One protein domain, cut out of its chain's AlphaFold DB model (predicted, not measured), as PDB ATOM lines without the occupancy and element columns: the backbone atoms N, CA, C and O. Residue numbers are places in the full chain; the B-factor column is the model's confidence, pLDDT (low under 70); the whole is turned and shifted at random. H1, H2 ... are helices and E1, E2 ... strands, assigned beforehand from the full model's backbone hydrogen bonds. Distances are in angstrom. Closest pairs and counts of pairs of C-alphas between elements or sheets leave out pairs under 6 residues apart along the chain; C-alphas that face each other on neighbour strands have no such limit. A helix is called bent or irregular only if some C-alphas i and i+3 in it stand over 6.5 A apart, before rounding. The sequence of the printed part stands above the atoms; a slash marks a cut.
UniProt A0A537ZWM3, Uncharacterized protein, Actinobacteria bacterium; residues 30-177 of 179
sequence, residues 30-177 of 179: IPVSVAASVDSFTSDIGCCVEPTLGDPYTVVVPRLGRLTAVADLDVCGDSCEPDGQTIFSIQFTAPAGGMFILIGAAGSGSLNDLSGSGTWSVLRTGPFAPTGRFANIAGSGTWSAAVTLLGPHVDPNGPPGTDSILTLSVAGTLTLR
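AT A GLANCE: This is residues 30 to 177 of the 179 residues of an uncharacterized protein of Actinobacteria bacterium (UniProt A0A537ZWM3). One sheet of eight strands folds back on itself into a flattened, incomplete barrel, its edge strands E1 and E2 coming close on the side where it would shut, while the short helix H1 sits at the end where E5 ends and E6 begins. The long hairpin E7 and E8 runs along the length of the barrel. The printed part has 148 residues, with E1 E2 E3 E4 E5 H1 E6 E7 E8 along the chain; the sheet's order is E1 E8 E7 E6 E5 E4 E3 E2, all antiparallel, and the class is mostly strand. The whole is compact, with a radius of gyration of the C-alphas of 15.6 A, and elongated, spanning 46 by 30 by 26 A.

HOW THE PARTS SIT: Begin with E1, residues 30 to 39, an edge strand; beside it find E8, residues 160 to 176, antiparallel at 172 degrees, with N 34 and O 170 2.9 A apart, within hydrogen-bond range. The other edge strand is E2, residues 57 to 61, and its closest C-alpha to E1 is that of Val 61, 6.1 A from that of Val 32. E2 forms a hairpin with E3, residues 65 to 76, where N 59 and O 67 are 2.9 A apart. E4, residues 85 to 93, and E5, residues 99 to 106, complete a meander from E2, each strand the antiparallel neighbour of the one before; look at N 72 and O 89, 2.8 A, then N 90 and O 102, 2.8 A. H1, residues 111 to 114, is on the sheet at a height of 5.2 A, over none of its strands; it is too short for an O i to N i+4 pair, and its one O i to N i+3 pair is within range. E6, residues 116 to 123, has N 121 2.9 A from O 103 of E5. A second meander is E6, E7, residues 137 to 154, and E8: find N 118 and O 143, 3.0 A, and N 144 and O 169, 2.8 A. This is a folded sheet, bent into two leaves: E1 E8 face E6 E5 E4 E3 E2, with E7 as the hinge.

IN THESE COORDINATES: Find C-alpha 30 at (4.912, 22.906, 103.430), where E1 begins its 28.9 A. E3 covers 33.5 A, E4 25.5 A, E7 42.1 A and E8 44.8 A, ending at C-alpha 176 at (12.100, 19.100, 103.079). E7 bends by 83 degrees at residue 151, and E8 by 64 degrees at residue 172.

THE WHOLE: The C-alphas farthest apart, Pro 156 and Arg 177, are 50.2 A apart. The printed part has no cut; the links E1 to E2 and E6 to E7 are long. Mean pLDDT of the printed part is 79.6, and residues 39 to 54, 77 to 80, 82 and 151 to 163 are under 70.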
ATOM      1  N   ILE A  30       5.456  22.346 104.658       88.62
ATOM      2  CA  ILE A  30       4.912  22.906 103.430       88.62
ATOM      3  C   ILE A  30       3.512  22.316 103.276       88.62
ATOM      4  O   ILE A  30       3.407  21.097 103.121       88.62
ATOM      5  N   PRO A  31       2.441  23.125 103.332       87.75
ATOM      6  CA  PRO A  31       1.106  22.610 103.090       87.75
ATOM      7  C   PRO A  31       0.998  22.135 101.641       87.75
ATOM      8  O   PRO A  31       1.471  22.802 100.717       87.75
ATOM      9  N   VAL A  32       0.365  20.985 101.455       86.56
ATOM     10  CA  VAL A  32       0.025  20.430 100.148       86.56
ATOM     11  C   VAL A  32      -1.475  20.173 100.111       86.56
ATOM     12  O   VAL A  32      -2.043  19.651 101.069       86.56
ATOM     13  N   SER A  33      -2.117  20.584  99.022       87.25
ATOM     14  CA  SER A  33      -3.510  20.276  98.717       87.25
ATOM     15  C   SER A  33      -3.595  20.013  97.224       87.25
ATOM     16  O   SER A  33      -3.199  20.864  96.425       87.25
ATOM     17  N   VAL A  34      -4.008  18.804  96.866       84.81
ATOM     18  CA  VAL A  34      -4.056  18.332  95.484       84.81
ATOM     19  C   VAL A  34      -5.341  17.549  95.296       84.81
ATOM     20  O   VAL A  34      -5.722  16.774  96.166       84.81
ATOM     21  N   ALA A  35      -6.004  17.766  94.171       85.06
ATOM     22  CA  ALA A  35      -7.138  16.966  93.746       85.06
ATOM     23  C   ALA A  35      -6.805  16.325  92.400       85.06
ATOM     24  O   ALA A  35      -6.147  16.950  91.568       85.06
ATOM     25  N   ALA A  36      -7.248  15.089  92.218       81.19
ATOM     26  CA  ALA A  36      -7.114  14.322  90.996       81.19
ATOM     27  C   ALA A  36      -8.448  13.645  90.683       81.19
ATOM     28  O   ALA A  36      -9.152  13.205  91.594       81.19
ATOM     29  N   SER A  37      -8.773  13.544  89.401       77.62
ATOM     30  CA  SER A  37      -9.801  12.636  88.906       77.62
ATOM     31  C   SER A  37      -9.121  11.512  88.135       77.62
ATOM     32  O   SER A  37      -8.205  11.771  87.355       77.62
ATOM     33  N   VAL A  38      -9.545  10.279  88.385       73.12
ATOM     34  CA  VAL A  38      -9.161   9.111  87.589       73.12
ATOM     35  C   VAL A  38     -10.440   8.597  86.944       73.12
ATOM     36  O   VAL A  38     -11.381   8.214  87.647       73.12
ATOM     37  N   ASP A  39     -10.480   8.666  85.617       66.12
ATOM     38  CA  ASP A  39     -11.626   8.271  84.808       66.12
ATOM     39  C   ASP A  39     -11.404   6.848  84.280       66.12
ATOM     40  O   ASP A  39     -10.345   6.564  83.725       66.12
ATOM     41  N   SER A  40     -12.414   5.983  84.447       55.25
ATOM     42  CA  SER A  40     -12.512   4.600  83.945       55.25
ATOM     43  C   SER A  40     -11.359   3.664  84.329       55.25
ATOM     44  O   SER A  40     -10.278   3.738  83.762       55.25
ATOM     45  N   PHE A  41     -11.614   2.709  85.227       61.28
ATOM     46  CA  PHE A  41     -10.741   1.549  85.432       61.28
ATOM     47  C   PHE A  41     -11.468   0.274  84.983       61.28
ATOM     48  O   PHE A  41     -12.666   0.104  85.222       61.28
ATOM     49  N   THR A  42     -10.746  -0.656  84.369       49.06
ATOM     50  CA  THR A  42     -11.216  -2.020  84.096       49.06
ATOM     51  C   THR A  42     -10.629  -2.944  85.149       49.06
ATOM     52  O   THR A  42      -9.445  -3.250  85.109       49.06
ATOM     53  N   SER A  43     -11.438  -3.377  86.120       47.28
ATOM     54  CA  SER A  43     -10.991  -4.339  87.128       47.28
ATOM     55  C   SER A  43     -10.867  -5.734  86.511       47.28
ATOM     56  O   SER A  43     -11.832  -6.500  86.513       47.28
ATOM     57  N   ASP A  44      -9.699  -6.070  85.975       45.19
ATOM     58  CA  ASP A  44      -9.388  -7.455  85.639       45.19
ATOM     59  C   ASP A  44      -9.067  -8.252  86.904       45.19
ATOM     60  O   ASP A  44      -8.326  -7.805  87.780       45.19
ATOM     61  N   ILE A  45      -9.649  -9.449  87.021       41.75
ATOM     62  CA  ILE A  45      -9.461 -10.343  88.170       41.75
ATOM     63  C   ILE A  45      -8.047 -10.951  88.081       41.75
ATOM     64  O   ILE A  45      -7.853 -12.045  87.550       41.75
ATOM     65  N   GLY A  46      -7.053 -10.207  88.569       50.22
ATOM     66  CA  GLY A  46      -5.636 -10.571  88.664       50.22
ATOM     67  C   GLY A  46      -4.947  -9.901  89.864       50.22
ATOM     68  O   GLY A  46      -5.594  -9.212  90.650       50.22
ATOM     69  N   CYS A  47      -3.632 -10.125  90.024       54.66
ATOM     70  CA  CYS A  47      -2.880  -9.752  91.232       54.66
ATOM     71  C   CYS A  47      -3.015  -8.295  91.672       54.66
ATOM     72  O   CYS A  47      -3.262  -8.018  92.841       54.66
ATOM     73  N   CYS A  48      -2.834  -7.394  90.720       56.84
ATOM     74  CA  CYS A  48      -3.152  -5.984  90.795       56.84
ATOM     75  C   CYS A  48      -3.530  -5.612  89.363       56.84
ATOM     76  O   CYS A  48      -2.874  -6.062  88.417       56.84
ATOM     77  N   VAL A  49      -4.630  -4.885  89.206       60.91
ATOM     78  CA  VAL A  49      -5.067  -4.373  87.902       60.91
ATOM     79  C   VAL A  49      -3.966  -3.479  87.321       60.91
ATOM     80  O   VAL A  49      -3.223  -2.859  88.080       60.91
ATOM     81  N   GLU A  50      -3.833  -3.430  85.990       54.28
ATOM     82  CA  GLU A  50      -2.928  -2.470  85.354       54.28
ATOM     83  C   GLU A  50      -3.244  -1.037  85.825       54.28
ATOM     84  O   GLU A  50      -4.420  -0.669  85.932       54.28
ATOM     85  N   PRO A  51      -2.210  -0.226  86.103       55.59
ATOM     86  CA  PRO A  51      -2.375   1.108  86.655       55.59
ATOM     87  C   PRO A  51      -3.247   1.965  85.738       55.59
ATOM     88  O   PRO A  51      -2.904   2.214  84.576       55.59
ATOM     89  N   THR A  52      -4.390   2.426  86.252       62.66
ATOM     90  CA  THR A  52      -5.192   3.427  85.545       62.66
ATOM     91  C   THR A  52      -4.587   4.794  85.826       62.66
ATOM     92  O   THR A  52      -4.820   5.406  86.871       62.66
ATOM     93  N   LEU A  53      -3.804   5.278  84.867       65.12
ATOM     94  CA  LEU A  53      -3.155   6.575  84.957       65.12
ATOM     95  C   LEU A  53      -4.136   7.688  84.585       65.12
ATOM     96  O   LEU A  53      -4.649   7.739  83.469       65.12
ATOM     97  N   GLY A  54      -4.344   8.625  85.507       68.62
ATOM     98  CA  GLY A  54      -4.968   9.900  85.179       68.62
ATOM     99  C   GLY A  54      -4.063  10.740  84.273       68.62
ATOM    100  O   GLY A  54      -2.831  10.639  84.330       68.62
ATOM    101  N   ASP A  55      -4.662  11.620  83.470       78.06
ATOM    102  CA  ASP A  55      -3.902  12.550  82.635       78.06
ATOM    103  C   ASP A  55      -2.947  13.409  83.485       78.06
ATOM    104  O   ASP A  55      -3.336  13.906  84.550       78.06
ATOM    105  N   PRO A  56      -1.702  13.650  83.031       86.88
ATOM    106  CA  PRO A  56      -0.782  14.513  83.749       86.88
ATOM    107  C   PRO A  56      -1.357  15.920  83.929       86.88
ATOM    108  O   PRO A  56      -1.689  16.608  82.963       86.88
ATOM    109  N   TYR A  57      -1.383  16.402  85.167       87.50
ATOM    110  CA  TYR A  57      -1.895  17.725  85.502       87.50
ATOM    111  C   TYR A  57      -0.844  18.569  86.221       87.50
ATOM    112  O   TYR A  57       0.139  18.082  86.781       87.50
ATOM    113  N   THR A  58      -1.006  19.889  86.165       91.06
ATOM    114  CA  THR A  58      -0.079  20.816  86.822       91.06
ATOM    115  C   THR A  58      -0.539  21.107  88.244       91.06
ATOM    116  O   THR A  58      -1.658  21.565  88.454       91.06
ATOM    117  N   VAL A  59       0.373  20.966  89.207       88.06
ATOM    118  CA  VAL A  59       0.166  21.357  90.604       88.06
ATOM    119  C   VAL A  59       1.174  22.427  90.995       88.06
ATOM    120  O   VAL A  59       2.365  22.323  90.700       88.06
ATOM    121  N   VAL A  60       0.715  23.462  91.696       88.31
ATOM    122  CA  VAL A  60       1.594  24.466  92.302       88.31
ATOM    123  C   VAL A  60       1.639  24.223  93.800       88.31
ATOM    124  O   VAL A  60       0.676  24.501  94.511       88.31
ATOM    125  N   VAL A  61       2.770  23.721  94.288       85.19
ATOM    126  CA  VAL A  61       2.970  23.495  95.722       85.19
ATOM    127  C   VAL A  61       3.783  24.660  96.297       85.19
ATOM    128  O   VAL A  61       4.872  24.955  95.780       85.19
ATOM    129  N   PRO A  62       3.305  25.334  97.363       82.69
ATOM    130  CA  PRO A  62       4.034  26.426  98.000       82.69
ATOM    131  C   PRO A  62       5.491  26.046  98.277       82.69
ATOM    132  O   PRO A  62       5.773  24.961  98.768       82.69
ATOM    133  N   ARG A  63       6.442  26.928  97.951       83.62
ATOM    134  CA  ARG A  63       7.900  26.720  98.128       83.62
ATOM    135  C   ARG A  63       8.539  25.579  97.313       83.62
ATOM    136  O   ARG A  63       9.758  25.598  97.144       83.62
ATOM    137  N   LEU A  64       7.780  24.625  96.772       83.69
ATOM    138  CA  LEU A  64       8.307  23.616  95.840       83.69
ATOM    139  C   LEU A  64       8.233  24.090  94.388       83.69
ATOM    140  O   LEU A  64       9.120  23.752  93.599       83.69
ATOM    141  N   GLY A  65       7.246  24.931  94.078       87.88
ATOM    142  CA  GLY A  65       7.001  25.478  92.751       87.88
ATOM    143  C   GLY A  65       5.996  24.644  91.966       87.88
ATOM    144  O   GLY A  65       5.165  23.936  92.536       87.88
ATOM    145  N   ARG A  66       6.066  24.767  90.641       91.44
ATOM    146  CA  ARG A  66       5.198  24.063  89.701       91.44
ATOM    147  C   ARG A  66       5.728  22.650  89.446       91.44
ATOM    148  O   ARG A  66       6.904  22.494  89.119       91.44
ATOM    149  N   LEU A  67       4.861  21.656  89.592       92.75
ATOM    150  CA  LEU A  67       5.132  20.231  89.422       92.75
ATOM    151  C   LEU A  67       4.125  19.641  88.429       92.75
ATOM    152  O   LEU A  67       2.989  20.111  88.345       92.75
ATOM    153  N   THR A  68       4.543  18.610  87.708       93.88
ATOM    154  CA  THR A  68       3.636  17.723  86.976       93.88
ATOM    155  C   THR A  68       3.228  16.600  87.916       93.88
ATOM    156  O   THR A  68       4.102  15.972  88.512       93.88
ATOM    157  N   ALA A  69       1.931  16.372  88.065       91.94
ATOM    158  CA  ALA A  69       1.365  15.302  88.864       91.94
ATOM    159  C   ALA A  69       0.676  14.280  87.955       91.94
ATOM    160  O   ALA A  69       0.014  14.667  86.997       91.94
ATOM    161  N   VAL A  70       0.839  12.998  88.262       89.50
ATOM    162  CA  VAL A  70       0.126  11.885  87.622       89.50
ATOM    163  C   VAL A  70      -0.470  11.054  88.746       89.50
ATOM    164  O   VAL A  70       0.258  10.688  89.669       89.50
ATOM    165  N   ALA A  71      -1.784  10.849  88.716       87.75
ATOM    166  CA  ALA A  71      -2.476  10.009  89.684       87.75
ATOM    167  C   ALA A  71      -2.612   8.595  89.125       87.75
ATOM    168  O   ALA A  71      -2.810   8.431  87.925       87.75
ATOM    169  N   ASP A  72      -2.506   7.619  90.010       84.25
ATOM    170  CA  ASP A  72      -2.596   6.204  89.698       84.25
ATOM    171  C   ASP A  72      -3.432   5.491  90.760       84.25
ATOM    172  O   ASP A  72      -3.494   5.930  91.919       84.25
ATOM    173  N   LEU A  73      -4.073   4.406  90.354       81.38
ATOM    174  CA  LEU A  73      -4.945   3.592  91.177       81.38
ATOM    175  C   LEU A  73      -4.701   2.116  90.872       81.38
ATOM    176  O   LEU A  73      -5.011   1.640  89.783       81.38
ATOM    177  N   ASP A  74      -4.236   1.402  91.889       79.31
ATOM    178  CA  ASP A  74      -4.055  -0.038  91.878       79.31
ATOM    179  C   ASP A  74      -5.141  -0.687  92.740       79.31
ATOM    180  O   ASP A  74      -5.319  -0.357  93.918       79.31
ATOM    181  N   VAL A  75      -5.860  -1.647  92.167       76.00
ATOM    182  CA  VAL A  75      -6.808  -2.494  92.902       76.00
ATOM    183  C   VAL A  75      -6.243  -3.904  92.904       76.00
ATOM    184  O   VAL A  75      -6.198  -4.567  91.869       76.00
ATOM    185  N   CYS A  76      -5.776  -4.347  94.062       75.69
ATOM    186  CA  CYS A  76      -5.189  -5.661  94.260       75.69
ATOM    187  C   CYS A  76      -6.204  -6.560  94.971       75.69
ATOM    188  O   CYS A  76      -6.655  -6.269  96.082       75.69
ATOM    189  N   GLY A  77      -6.585  -7.653  94.312       68.69
ATOM    190  CA  GLY A  77      -7.465  -8.661  94.895       68.69
ATOM    191  C   GLY A  77      -6.769  -9.502  95.969       68.69
ATOM    192  O   GLY A  77      -5.544  -9.487  96.120       68.69
ATOM    193  N   ASP A  78      -7.563 -10.315  96.658       69.06
ATOM    194  CA  ASP A  78      -7.110 -11.298  97.654       69.06
ATOM    195  C   ASP A  78      -6.095 -12.318  97.107       69.06
ATOM    196  O   ASP A  78      -5.322 -12.913  97.858       69.06
ATOM    197  N   SER A  79      -6.069 -12.502  95.786       65.94
ATOM    198  CA  SER A  79      -5.103 -13.365  95.111       65.94
ATOM    199  C   SER A  79      -3.640 -12.962  95.341       65.94
ATOM    200  O   SER A  79      -2.782 -13.845  95.269       65.94
ATOM    201  N   CYS A  80      -3.337 -11.677  95.602       67.06
ATOM    202  CA  CYS A  80      -1.947 -11.190  95.674       67.06
ATOM    203  C   CYS A  80      -1.631 -10.251  96.842       67.06
ATOM    204  O   CYS A  80      -0.459 -10.117  97.185       67.06
ATOM    205  N   GLU A  81      -2.641  -9.720  97.527       71.94
ATOM    206  CA  GLU A  81      -2.505  -9.167  98.876       71.94
ATOM    207  C   GLU A  81      -3.492  -9.894  99.795       71.94
ATOM    208  O   GLU A  81      -4.672  -9.974  99.452       71.94
ATOM    209  N   PRO A  82      -3.071 -10.432 100.956       69.00
ATOM    210  CA  PRO A  82      -4.009 -10.963 101.940       69.00
ATOM    211  C   PRO A  82      -5.047  -9.889 102.293       69.00
ATOM    212  O   PRO A  82      -4.673  -8.766 102.616       69.00
ATOM    213  N   ASP A  83      -6.332 -10.235 102.183       71.62
ATOM    214  CA  ASP A  83      -7.498  -9.342 102.346       71.62
ATOM    215  C   ASP A  83      -7.741  -8.327 101.202       71.62
ATOM    216  O   ASP A  83      -8.751  -7.615 101.195       71.62
ATOM    217  N   GLY A  84      -6.877  -8.317 100.181       75.56
ATOM    218  CA  GLY A  84      -6.888  -7.350  99.085       75.56
ATOM    219  C   GLY A  84      -6.528  -5.933  99.543       75.56
ATOM    220  O   GLY A  84      -6.640  -5.573 100.714       75.56
ATOM    221  N   GLN A  85      -6.098  -5.086  98.612       80.19
ATOM    222  CA  GLN A  85      -5.796  -3.680  98.888       80.19
ATOM    223  C   GLN A  85      -6.180  -2.799  97.709       80.19
ATOM    224  O   GLN A  85      -5.970  -3.159  96.557       80.19
ATOM    225  N   THR A  86      -6.685  -1.607  98.007       80.62
ATOM    226  CA  THR A  86      -6.886  -0.556  97.012       80.62
ATOM    227  C   THR A  86      -5.922   0.565  97.339       80.62
ATOM    228  O   THR A  86      -6.037   1.206  98.385       80.62
ATOM    229  N   ILE A  87      -4.944   0.776  96.469       84.44
ATOM    230  CA  ILE A  87      -3.839   1.706  96.662       84.44
ATOM    231  C   ILE A  87      -3.987   2.816  95.635       84.44
ATOM    232  O   ILE A  87      -4.165   2.557  94.454       84.44
ATOM    233  N   PHE A  88      -3.881   4.066  96.071       85.62
ATOM    234  CA  PHE A  88      -3.709   5.181  95.149       85.62
ATOM    235  C   PHE A  88      -2.313   5.761  95.309       85.62
ATOM    236  O   PHE A  88      -1.755   5.828  96.416       85.62
ATOM    237  N   SER A  89      -1.775   6.267  94.209       88.69
ATOM    238  CA  SER A  89      -0.546   7.034  94.230       88.69
ATOM    239  C   SER A  89      -0.676   8.323  93.425       88.69
ATOM    240  O   SER A  89      -1.466   8.431  92.493       88.69
ATOM    241  N   ILE A  90       0.060   9.359  93.826       91.25
ATOM    242  CA  ILE A  90       0.223  10.573  93.028       91.25
ATOM    243  C   ILE A  90       1.713  10.853  92.913       91.25
ATOM    244  O   ILE A  90       2.374  11.230  93.888       91.25
ATOM    245  N   GLN A  91       2.238  10.686  91.706       92.69
ATOM    246  CA  GLN A  91       3.621  10.974  91.377       92.69
ATOM    247  C   GLN A  91       3.787  12.446  91.021       92.69
ATOM    248  O   GLN A  91       3.167  12.936  90.084       92.69
ATOM    249  N   PHE A  92       4.693  13.137  91.707       93.69
ATOM    250  CA  PHE A  92       5.058  14.523  91.428       93.69
ATOM    251  C   PHE A  92       6.440  14.593  90.796       93.69
ATOM    252  O   PHE A  92       7.411  14.100  91.364       93.69
ATOM    253  N   THR A  93       6.544  15.280  89.662       94.75
ATOM    254  CA  THR A  93       7.786  15.460  88.905       94.75
ATOM    255  C   THR A  93       8.077  16.945  88.716       94.75
ATOM    256  O   THR A  93       7.215  17.709  88.277       94.75
ATOM    257  N   ALA A  94       9.291  17.384  89.050       92.94
ATOM    258  CA  ALA A  94       9.712  18.757  88.785       92.94
ATOM    259  C   ALA A  94      10.248  18.916  87.347       92.94
ATOM    260  O   ALA A  94      10.920  18.012  86.851       92.94
ATOM    261  N   PRO A  95      10.063  20.086  86.701       88.44
ATOM    262  CA  PRO A  95      10.573  20.337  85.345       88.44
ATOM    263  C   PRO A  95      12.092  20.176  85.197       88.44
ATOM    264  O   PRO A  95      12.578  19.791  84.143       88.44
ATOM    265  N   ALA A  96      12.847  20.463  86.262       85.25
ATOM    266  CA  ALA A  96      14.304  20.322  86.306       85.25
ATOM    267  C   ALA A  96      14.766  18.914  86.742       85.25
ATOM    268  O   ALA A  96      15.929  18.730  87.097       85.25
ATOM    269  N   GLY A  97      13.855  17.938  86.769       84.06
ATOM    270  CA  GLY A  97      14.093  16.605  87.307       84.06
ATOM    271  C   GLY A  97      13.891  16.508  88.822       84.06
ATOM    272  O   GLY A  97      13.777  17.504  89.544       84.06
ATOM    273  N   GLY A  98      13.844  15.267  89.305       90.12
ATOM    274  CA  GLY A  98      13.470  14.923  90.674       90.12
ATOM    275  C   GLY A  98      11.986  14.594  90.798       90.12
ATOM    276  O   GLY A  98      11.126  15.281  90.240       90.12
ATOM    277  N   MET A  99      11.708  13.542  91.558       94.00
ATOM    278  CA  MET A  99      10.381  12.973  91.749       94.00
ATOM    279  C   MET A  99      10.131  12.669  93.226       94.00
ATOM    280  O   MET A  99      11.076  12.416  93.971       94.00
ATOM    281  N   PHE A 100       8.870  12.676  93.643       94.38
ATOM    282  CA  PHE A 100       8.404  11.974  94.839       94.38
ATOM    283  C   PHE A 100       6.982  11.456  94.611       94.38
ATOM    284  O   PHE A 100       6.260  11.997  93.774       94.38
ATOM    285  N   ILE A 101       6.574  10.436  95.362       93.81
ATOM    286  CA  ILE A 101       5.243   9.833  95.255       93.81
ATOM    287  C   ILE A 101       4.520   9.965  96.592       93.81
ATOM    288  O   ILE A 101       5.092   9.679  97.648       93.81
ATOM    289  N   LEU A 102       3.272  10.426  96.541       93.81
ATOM    290  CA  LEU A 102       2.330  10.311  97.650       93.81
ATOM    291  C   LEU A 102       1.576   9.000  97.490       93.81
ATOM    292  O   LEU A 102       1.091   8.732  96.399       93.81
ATOM    293  N   ILE A 103       1.473   8.212  98.553       91.44
ATOM    294  CA  ILE A 103       0.774   6.928  98.551       91.44
ATOM    295  C   ILE A 103      -0.207   6.861  99.718       91.44
ATOM    296  O   ILE A 103       0.112   7.284 100.837       91.44
ATOM    297  N   GLY A 104      -1.395   6.332  99.455       89.88
ATOM    298  CA  GLY A 104      -2.384   5.973 100.464       89.88
ATOM    299  C   GLY A 104      -3.142   4.721 100.034       89.88
ATOM    300  O   GLY A 104      -3.118   4.350  98.864       89.88
ATOM    301  N   ALA A 105      -3.780   4.053 100.990       85.94
ATOM    302  CA  ALA A 105      -4.479   2.800 100.738       85.94
ATOM    303  C   ALA A 105      -5.761   2.683 101.569       85.94
ATOM    304  O   ALA A 105      -5.862   3.265 102.656       85.94
ATOM    305  N   ALA A 106      -6.707   1.899 101.057       81.94
ATOM    306  CA  ALA A 106      -7.853   1.357 101.774       81.94
ATOM    307  C   ALA A 106      -7.661  -0.159 101.961       81.94
ATOM    308  O   ALA A 106      -7.110  -0.837 101.092       81.94
ATOM    309  N   GLY A 107      -8.075  -0.676 103.121       75.06
ATOM    310  CA  GLY A 107      -7.782  -2.043 103.577       75.06
ATOM    311  C   GLY A 107      -8.627  -3.144 102.935       75.06
ATOM    312  O   GLY A 107      -8.994  -4.087 103.625       75.06
ATOM    313  N   SER A 108      -8.996  -2.995 101.668       70.38
ATOM    314  CA  SER A 108      -9.734  -4.007 100.920       70.38
ATOM    315  C   SER A 108      -9.453  -3.885  99.423       70.38
ATOM    316  O   SER A 108      -9.175  -2.799  98.909       70.38
ATOM    317  N   GLY A 109      -9.580  -4.991  98.693       70.31
ATOM    318  CA  GLY A 109      -9.499  -5.024  97.225       70.31
ATOM    319  C   GLY A 109     -10.740  -4.464  96.513       70.31
ATOM    320  O   GLY A 109     -11.059  -4.901  95.411       70.31
ATOM    321  N   SER A 110     -11.495  -3.564  97.154       76.06
ATOM    322  CA  SER A 110     -12.744  -3.002  96.639       76.06
ATOM    323  C   SER A 110     -12.647  -1.488  96.503       76.06
ATOM    324  O   SER A 110     -12.405  -0.759  97.462       76.06
ATOM    325  N   LEU A 111     -12.962  -0.996  95.310       73.69
ATOM    326  CA  LEU A 111     -12.958   0.433  94.999       73.69
ATOM    327  C   LEU A 111     -13.942   1.242  95.834       73.69
ATOM    328  O   LEU A 111     -13.668   2.396  96.153       73.69
ATOM    329  N   ASN A 112     -15.063   0.643  96.236       76.62
ATOM    330  CA  ASN A 112     -16.033   1.320  97.094       76.62
ATOM    331  C   ASN A 112     -15.436   1.701  98.450       76.62
ATOM    332  O   ASN A 112     -15.862   2.689  99.038       76.62
ATOM    333  N   ASP A 113     -14.424   0.976  98.919       74.81
ATOM    334  CA  ASP A 113     -13.811   1.233 100.221       74.81
ATOM    335  C   ASP A 113     -12.744   2.331 100.154       74.81
ATOM    336  O   ASP A 113     -12.356   2.891 101.181       74.81
ATOM    337  N   LEU A 114     -12.330   2.718  98.942       78.50
ATOM    338  CA  LEU A 114     -11.628   3.977  98.737       78.50
ATOM    339  C   LEU A 114     -12.578   5.177  98.891       78.50
ATOM    340  O   LEU A 114     -12.118   6.277  99.183       78.50
ATOM    341  N   SER A 115     -13.898   5.005  98.745       81.81
ATOM    342  CA  SER A 115     -14.851   6.085  99.017       81.81
ATOM    343  C   SER A 115     -14.890   6.381 100.516       81.81
ATOM    344  O   SER A 115     -15.393   5.597 101.317       81.81
ATOM    345  N   GLY A 116     -14.372   7.536 100.919       84.31
ATOM    346  CA  GLY A 116     -14.214   7.880 102.326       84.31
ATOM    347  C   GLY A 116     -12.992   8.746 102.563       84.31
ATOM    348  O   GLY A 116     -12.711   9.661 101.793       84.31
ATOM    349  N   SER A 117     -12.279   8.487 103.656       88.88
ATOM    350  CA  SER A 117     -11.067   9.220 104.013       88.88
ATOM    351  C   SER A 117     -10.060   8.330 104.721       88.88
ATOM    352  O   SER A 117     -10.447   7.431 105.463       88.88
ATOM    353  N   GLY A 118      -8.781   8.660 104.592       90.56
ATOM    354  CA  GLY A 118      -7.705   7.964 105.284       90.56
ATOM    355  C   GLY A 118      -6.444   8.808 105.365       90.56
ATOM    356  O   GLY A 118      -6.496  10.039 105.303       90.56
ATOM    357  N   THR A 119      -5.299   8.147 105.524       93.06
ATOM    358  CA  THR A 119      -3.990   8.800 105.599       93.06
ATOM    359  C   THR A 119      -3.126   8.478 104.389       93.06
ATOM    360  O   THR A 119      -3.225   7.406 103.792       93.06
ATOM    361  N   TRP A 120      -2.277   9.431 104.011       94.06
ATOM    362  CA  TRP A 120      -1.244   9.234 102.997       94.06
ATOM    363  C   TRP A 120       0.135   9.527 103.576       94.06
ATOM    364  O   TRP A 120       0.279  10.228 104.586       94.06
ATOM    365  N   SER A 121       1.163   9.019 102.904       94.69
ATOM    366  CA  SER A 121       2.562   9.316 103.203       94.69
ATOM    367  C   SER A 121       3.396   9.461 101.930       94.69
ATOM    368  O   SER A 121       2.959   9.094 100.844       94.69
ATOM    369  N   VAL A 122       4.596  10.029 102.048       94.12
ATOM    370  CA  VAL A 122       5.588   9.981 100.964       94.12
ATOM    371  C   VAL A 122       6.189   8.577 100.905       94.12
ATOM    372  O   VAL A 122       6.763   8.117 101.897       94.12
ATOM    373  N   LEU A 123       6.130   7.932  99.739       92.56
ATOM    374  CA  LEU A 123       6.826   6.672  99.494       92.56
ATOM    375  C   LEU A 123       8.336   6.934  99.439       92.56
ATOM    376  O   LEU A 123       8.790   7.763  98.659       92.56
ATOM    377  N   ARG A 124       9.114   6.269 100.303       90.25
ATOM    378  CA  ARG A 124      10.561   6.528 100.493       90.25
ATOM    379  C   ARG A 124      11.470   5.341 100.197       90.25
ATOM    380  O   ARG A 124      12.664   5.404 100.478       90.25
ATOM    381  N   THR A 125      10.920   4.260  99.671       86.12
ATOM    382  CA  THR A 125      11.633   2.998  99.472       86.12
ATOM    383  C   THR A 125      11.458   2.495  98.050       86.12
ATOM    384  O   THR A 125      10.487   2.831  97.374       86.12
ATOM    385  N   GLY A 126      12.395   1.653  97.617       85.69
ATOM    386  CA  GLY A 126      12.337   1.009  96.310       85.69
ATOM    387  C   GLY A 126      12.611   1.965  95.139       85.69
ATOM    388  O   GLY A 126      13.135   3.063  95.343       85.69
ATOM    389  N   PRO A 127      12.269   1.554  93.906       82.12
ATOM    390  CA  PRO A 127      12.504   2.347  92.693       82.12
ATOM    391  C   PRO A 127      11.705   3.661  92.659       82.12
ATOM    392  O   PRO A 127      12.002   4.545  91.864       82.12
ATOM    393  N   PHE A 128      10.729   3.795  93.557       82.62
ATOM    394  CA  PHE A 128       9.823   4.931  93.696       82.62
ATOM    395  C   PHE A 128      10.231   5.903  94.817       82.62
ATOM    396  O   PHE A 128       9.482   6.821  95.156       82.62
ATOM    397  N   ALA A 129      11.409   5.707  95.421       88.88
ATOM    398  CA  ALA A 129      11.939   6.616  96.430       88.88
ATOM    399  C   ALA A 129      12.204   8.023  95.846       88.88
ATOM    400  O   ALA A 129      12.511   8.149  94.657       88.88
ATOM    401  N   PRO A 130      12.139   9.097  96.657       93.06
ATOM    402  CA  PRO A 130      12.313  10.451  96.169       93.06
ATOM    403  C   PRO A 130      13.692  10.678  95.549       93.06
ATOM    404  O   PRO A 130      14.708  10.197  96.050       93.06
ATOM    405  N   THR A 131      13.744  11.471  94.482       93.38
ATOM    406  CA  THR A 131      14.971  11.717  93.711       93.38
ATOM    407  C   THR A 131      15.263  13.203  93.519       93.38
ATOM    408  O   THR A 131      14.417  14.082  93.721       93.38
ATOM    409  N   GLY A 132      16.499  13.505  93.110       90.88
ATOM    410  CA  GLY A 132      16.946  14.864  92.807       90.88
ATOM    411  C   GLY A 132      16.763  15.809  93.997       90.88
ATOM    412  O   GLY A 132      17.085  15.474  95.135       90.88
ATOM    413  N   ARG A 133      16.182  16.988  93.748       88.25
ATOM    414  CA  ARG A 133      15.907  17.997  94.788       88.25
ATOM    415  C   ARG A 133      14.914  17.551  95.873       88.25
ATOM    416  O   ARG A 133      14.697  18.304  96.821       88.25
ATOM    417  N   PHE A 134      14.282  16.389  95.713       91.50
ATOM    418  CA  PHE A 134      13.319  15.829  96.657       91.50
ATOM    419  C   PHE A 134      13.863  14.627  97.431       91.50
ATOM    420  O   PHE A 134      13.119  14.080  98.230       91.50
ATOM    421  N   ALA A 135      15.135  14.242  97.271       90.62
ATOM    422  CA  ALA A 135      15.705  13.034  97.886       90.62
ATOM    423  C   ALA A 135      15.455  12.896  99.406       90.62
ATOM    424  O   ALA A 135      15.274  11.794  99.911       90.62
ATOM    425  N   ASN A 136      15.381  14.019 100.127       89.31
ATOM    426  CA  ASN A 136      15.137  14.059 101.573       89.31
ATOM    427  C   ASN A 136      13.715  14.516 101.947       89.31
ATOM    428  O   ASN A 136      13.481  14.966 103.076       89.31
ATOM    429  N   ILE A 137      12.768  14.480 101.004       90.56
ATOM    430  CA  ILE A 137      11.384  14.849 101.279       90.56
ATOM    431  C   ILE A 137      10.710  13.760 102.114       90.56
ATOM    432  O   ILE A 137      10.874  12.558 101.907       90.56
ATOM    433  N   ALA A 138       9.936  14.199 103.091       92.38
ATOM    434  CA  ALA A 138       9.024  13.367 103.849       92.38
ATOM    435  C   ALA A 138       7.687  14.087 103.934       92.38
ATOM    436  O   ALA A 138       7.621  15.303 103.769       92.38
ATOM    437  N   GLY A 139       6.621  13.366 104.220       91.81
ATOM    438  CA  GLY A 139       5.325  13.993 104.370       91.81
ATOM    439  C   GLY A 139       4.258  12.984 104.695       91.81
ATOM    440  O   GLY A 139       4.423  11.787 104.451       91.81
ATOM    441  N   SER A 140       3.192  13.505 105.268       93.81
ATOM    442  CA  SER A 140       1.978  12.768 105.546       93.81
ATOM    443  C   SER A 140       0.801  13.726 105.637       93.81
ATOM    444  O   SER A 140       0.951  14.948 105.794       93.81
ATOM    445  N   GLY A 141      -0.389  13.154 105.535       94.12
ATOM    446  CA  GLY A 141      -1.624  13.901 105.632       94.12
ATOM    447  C   GLY A 141      -2.839  13.008 105.535       94.12
ATOM    448  O   GLY A 141      -2.761  11.804 105.776       94.12
ATOM    449  N   THR A 142      -3.953  13.629 105.179       94.19
ATOM    450  CA  THR A 142      -5.230  12.971 104.968       94.19
ATOM    451  C   THR A 142      -5.600  12.979 103.497       94.19
ATOM    452  O   THR A 142      -5.246  13.881 102.737       94.19
ATOM    453  N   TRP A 143      -6.323  11.957 103.087       93.19
ATOM    454  CA  TRP A 143      -7.002  11.937 101.805       93.19
ATOM    455  C   TRP A 143      -8.491  11.757 102.039       93.19
ATOM    456  O   TRP A 143      -8.909  11.237 103.074       93.19
ATOM    457  N   SER A 144      -9.276  12.199 101.073       90.81
ATOM    458  CA  SER A 144     -10.683  11.875 100.941       90.81
ATOM    459  C   SER A 144     -10.966  11.537  99.489       90.81
ATOM    460  O   SER A 144     -10.472  12.232  98.600       90.81
ATOM    461  N   ALA A 145     -11.764  10.513  99.249       88.38
ATOM    462  CA  ALA A 145     -12.137  10.094  97.914       88.38
ATOM    463  C   ALA A 145     -13.647   9.883  97.816       88.38
ATOM    464  O   ALA A 145     -14.300   9.476  98.776       88.38
ATOM    465  N   ALA A 146     -14.185  10.187  96.641       87.00
ATOM    466  CA  ALA A 146     -15.551   9.887  96.260       87.00
ATOM    467  C   ALA A 146     -15.514   9.043  94.988       87.00
ATOM    468  O   ALA A 146     -14.922   9.453  93.986       87.00
ATOM    469  N   VAL A 147     -16.142   7.871  95.043       83.50
ATOM    470  CA  VAL A 147     -16.233   6.940  93.915       83.50
ATOM    471  C   VAL A 147     -17.646   6.983  93.360       83.50
ATOM    472  O   VAL A 147     -18.619   6.842  94.097       83.50
ATOM    473  N   THR A 148     -17.757   7.192  92.054       82.50
ATOM    474  CA  THR A 148     -19.024   7.138  91.324       82.50
ATOM    475  C   THR A 148     -18.951   6.010  90.312       82.50
ATOM    476  O   THR A 148     -18.180   6.093  89.360       82.50
ATOM    477  N   LEU A 149     -19.757   4.967  90.500       77.12
ATOM    478  CA  LEU A 149     -19.894   3.887  89.524       77.12
ATOM    479  C   LEU A 149     -20.803   4.375  88.388       77.12
ATOM    480  O   LEU A 149     -21.954   4.739  88.630       77.12
ATOM    481  N   LEU A 150     -20.283   4.415  87.164       73.56
ATOM    482  CA  LEU A 150     -21.017   4.873  85.983       73.56
ATOM    483  C   LEU A 150     -21.844   3.755  85.338       73.56
ATOM    484  O   LEU A 150     -22.868   4.038  84.719       73.56
ATOM    485  N   GLY A 151     -21.441   2.497  85.516       67.31
ATOM    486  CA  GLY A 151     -22.169   1.330  85.020       67.31
ATOM    487  C   GLY A 151     -21.253   0.302  84.361       67.31
ATOM    488  O   GLY A 151     -20.041   0.485  84.347       67.31
ATOM    489  N   PRO A 152     -21.802  -0.804  83.840       65.88
ATOM    490  CA  PRO A 152     -20.998  -1.842  83.211       65.88
ATOM    491  C   PRO A 152     -20.300  -1.313  81.950       65.88
ATOM    492  O   PRO A 152     -20.951  -0.782  81.050       65.88
ATOM    493  N   HIS A 153     -18.986  -1.507  81.886       64.44
ATOM    494  CA  HIS A 153     -18.175  -1.324  80.691       64.44
ATOM    495  C   HIS A 153     -18.142  -2.635  79.908       64.44
ATOM    496  O   HIS A 153     -17.919  -3.701  80.483       64.44
ATOM    497  N   VAL A 154     -18.327  -2.575  78.593       56.00
ATOM    498  CA  VAL A 154     -18.079  -3.720  77.713       56.00
ATOM    499  C   VAL A 154     -16.968  -3.311  76.762       56.00
ATOM    500  O   VAL A 154     -17.235  -2.641  75.764       56.00
ATOM    501  N   ASP A 155     -15.736  -3.703  77.081       53.22
ATOM    502  CA  ASP A 155     -14.644  -3.607  76.119       53.22
ATOM    503  C   ASP A 155     -14.937  -4.618  74.994       53.22
ATOM    504  O   ASP A 155     -15.092  -5.810  75.271       53.22
ATOM    505  N   PRO A 156     -15.045  -4.198  73.721       46.94
ATOM    506  CA  PRO A 156     -15.249  -5.122  72.608       46.94
ATOM    507  C   PRO A 156     -14.126  -6.161  72.441       46.94
ATOM    508  O   PRO A 156     -14.341  -7.158  71.751       46.94
ATOM    509  N   ASN A 157     -12.952  -5.949  73.047       52.31
ATOM    510  CA  ASN A 157     -11.804  -6.859  73.002       52.31
ATOM    511  C   ASN A 157     -11.390  -7.408  74.382       52.31
ATOM    512  O   ASN A 157     -10.437  -8.187  74.449       52.31
ATOM    513  N   GLY A 158     -12.091  -7.032  75.455       50.66
ATOM    514  CA  GLY A 158     -11.740  -7.354  76.838       50.66
ATOM    515  C   GLY A 158     -12.902  -7.984  77.614       50.66
ATOM    516  O   GLY A 158     -14.026  -8.086  77.113       50.66
ATOM    517  N   PRO A 159     -12.655  -8.477  78.834       50.81
ATOM    518  CA  PRO A 159     -13.724  -8.947  79.701       50.81
ATOM    519  C   PRO A 159     -14.632  -7.783  80.148       50.81
ATOM    520  O   PRO A 159     -14.205  -6.628  80.202       50.81
ATOM    521  N   PRO A 160     -15.910  -8.059  80.462       55.22
ATOM    522  CA  PRO A 160     -16.833  -7.039  80.949       55.22
ATOM    523  C   PRO A 160     -16.361  -6.462  82.294       55.22
ATOM    524  O   PRO A 160     -16.022  -7.211  83.209       55.22
ATOM    525  N   GLY A 161     -16.389  -5.134  82.417       62.16
ATOM    526  CA  GLY A 161     -15.970  -4.374  83.599       62.16
ATOM    527  C   GLY A 161     -17.054  -3.415  84.099       62.16
ATOM    528  O   GLY A 161     -18.211  -3.500  83.693       62.16
ATOM    529  N   THR A 162     -16.701  -2.492  84.997       63.50
ATOM    530  CA  THR A 162     -17.583  -1.398  85.452       63.50
ATOM    531  C   THR A 162     -16.845  -0.070  85.335       63.50
ATOM    532  O   THR A 162     -15.902   0.175  86.082       63.50
ATOM    533  N   ASP A 163     -17.308   0.799  84.437       69.75
ATOM    534  CA  ASP A 163     -16.832   2.173  84.334       69.75
ATOM    535  C   ASP A 163     -17.134   2.918  85.628       69.75
ATOM    536  O   ASP A 163     -18.229   2.826  86.194       69.75
ATOM    537  N   SER A 164     -16.157   3.682  86.096       71.06
ATOM    538  CA  SER A 164     -16.251   4.429  87.342       71.06
ATOM    539  C   SER A 164     -15.396   5.688  87.270       71.06
ATOM    540  O   SER A 164     -14.387   5.724  86.568       71.06
ATOM    541  N   ILE A 165     -15.787   6.707  88.026       74.44
ATOM    542  CA  ILE A 165     -15.012   7.926  88.242       74.44
ATOM    543  C   ILE A 165     -14.574   7.945  89.700       74.44
ATOM    544  O   ILE A 165     -15.408   7.868  90.608       74.44
ATOM    545  N   LEU A 166     -13.274   8.108  89.926       77.31
ATOM    546  CA  LEU A 166     -12.713   8.404  91.236       77.31
ATOM    547  C   LEU A 166     -12.344   9.883  91.292       77.31
ATOM    548  O   LEU A 166     -11.484  10.343  90.547       77.31
ATOM    549  N   THR A 167     -12.939  10.621  92.225       84.44
ATOM    550  CA  THR A 167     -12.434  11.941  92.620       84.44
ATOM    551  C   THR A 167     -11.648  11.798  93.913       84.44
ATOM    552  O   THR A 167     -12.222  11.530  94.967       84.44
ATOM    553  N   LEU A 168     -10.337  12.000  93.840       85.44
ATOM    554  CA  LEU A 168      -9.414  11.938  94.964       85.44
ATOM    555  C   LEU A 168      -8.986  13.351  95.362       85.44
ATOM    556  O   LEU A 168      -8.542  14.144  94.539       85.44
ATOM    557  N   SER A 169      -9.068  13.661  96.648       88.12
ATOM    558  CA  SER A 169      -8.511  14.876  97.238       88.12
ATOM    559  C   SER A 169      -7.519  14.505  98.329       88.12
ATOM    560  O   SER A 169      -7.851  13.779  99.261       88.12
ATOM    561  N   VAL A 170      -6.298  15.021  98.243       87.12
ATOM    562  CA  VAL A 170      -5.249  14.843  99.248       87.12
ATOM    563  C   VAL A 170      -4.885  16.188  99.864       87.12
ATOM    564  O   VAL A 170      -4.727  17.197  99.175       87.12
ATOM    565  N   ALA A 171      -4.734  16.210 101.182       89.44
ATOM    566  CA  ALA A 171      -4.312  17.378 101.938       89.44
ATOM    567  C   ALA A 171      -3.320  16.975 103.031       89.44
ATOM    568  O   ALA A 171      -3.426  15.909 103.626       89.44
ATOM    569  N   GLY A 172      -2.339  17.818 103.329       89.88
ATOM    570  CA  GLY A 172      -1.434  17.569 104.448       89.88
ATOM    571  C   GLY A 172      -0.165  18.383 104.374       89.88
ATOM    572  O   GLY A 172      -0.177  19.530 103.927       89.88
ATOM    573  N   THR A 173       0.937  17.797 104.838       90.00
ATOM    574  CA  THR A 173       2.208  18.514 104.946       90.00
ATOM    575  C   THR A 173       3.371  17.732 104.358       90.00
ATOM    576  O   THR A 173       3.525  16.530 104.571       90.00
ATOM    577  N   LEU A 174       4.224  18.452 103.639       90.25
ATOM    578  CA  LEU A 174       5.527  18.000 103.176       90.25
ATOM    579  C   LEU A 174       6.610  18.674 104.012       90.25
ATOM    580  O   LEU A 174       6.482  19.821 104.424       90.25
ATOM    581  N   THR A 175       7.698  17.970 104.252       89.00
ATOM    582  CA  THR A 175       8.863  18.452 104.981       89.00
ATOM    583  C   THR A 175      10.089  18.169 104.131       89.00
ATOM    584  O   THR A 175      10.399  17.013 103.845       89.00
ATOM    585  N   LEU A 176      10.802  19.221 103.737       82.81
ATOM    586  CA  LEU A 176      12.100  19.100 103.079       82.81
ATOM    587  C   LEU A 176      13.196  19.145 104.140       82.81
ATOM    588  O   LEU A 176      13.418  20.190 104.754       82.81
ATOM    589  N   ARG A 177      13.886  18.027 104.370       77.88
ATOM    590  CA  ARG A 177      15.018  18.000 105.303       77.88
ATOM    591  C   ARG A 177      16.309  18.364 104.572       77.88
ATOM    592  O   ARG A 177      16.851  17.529 103.862       77.88
TER     593      ARG A 177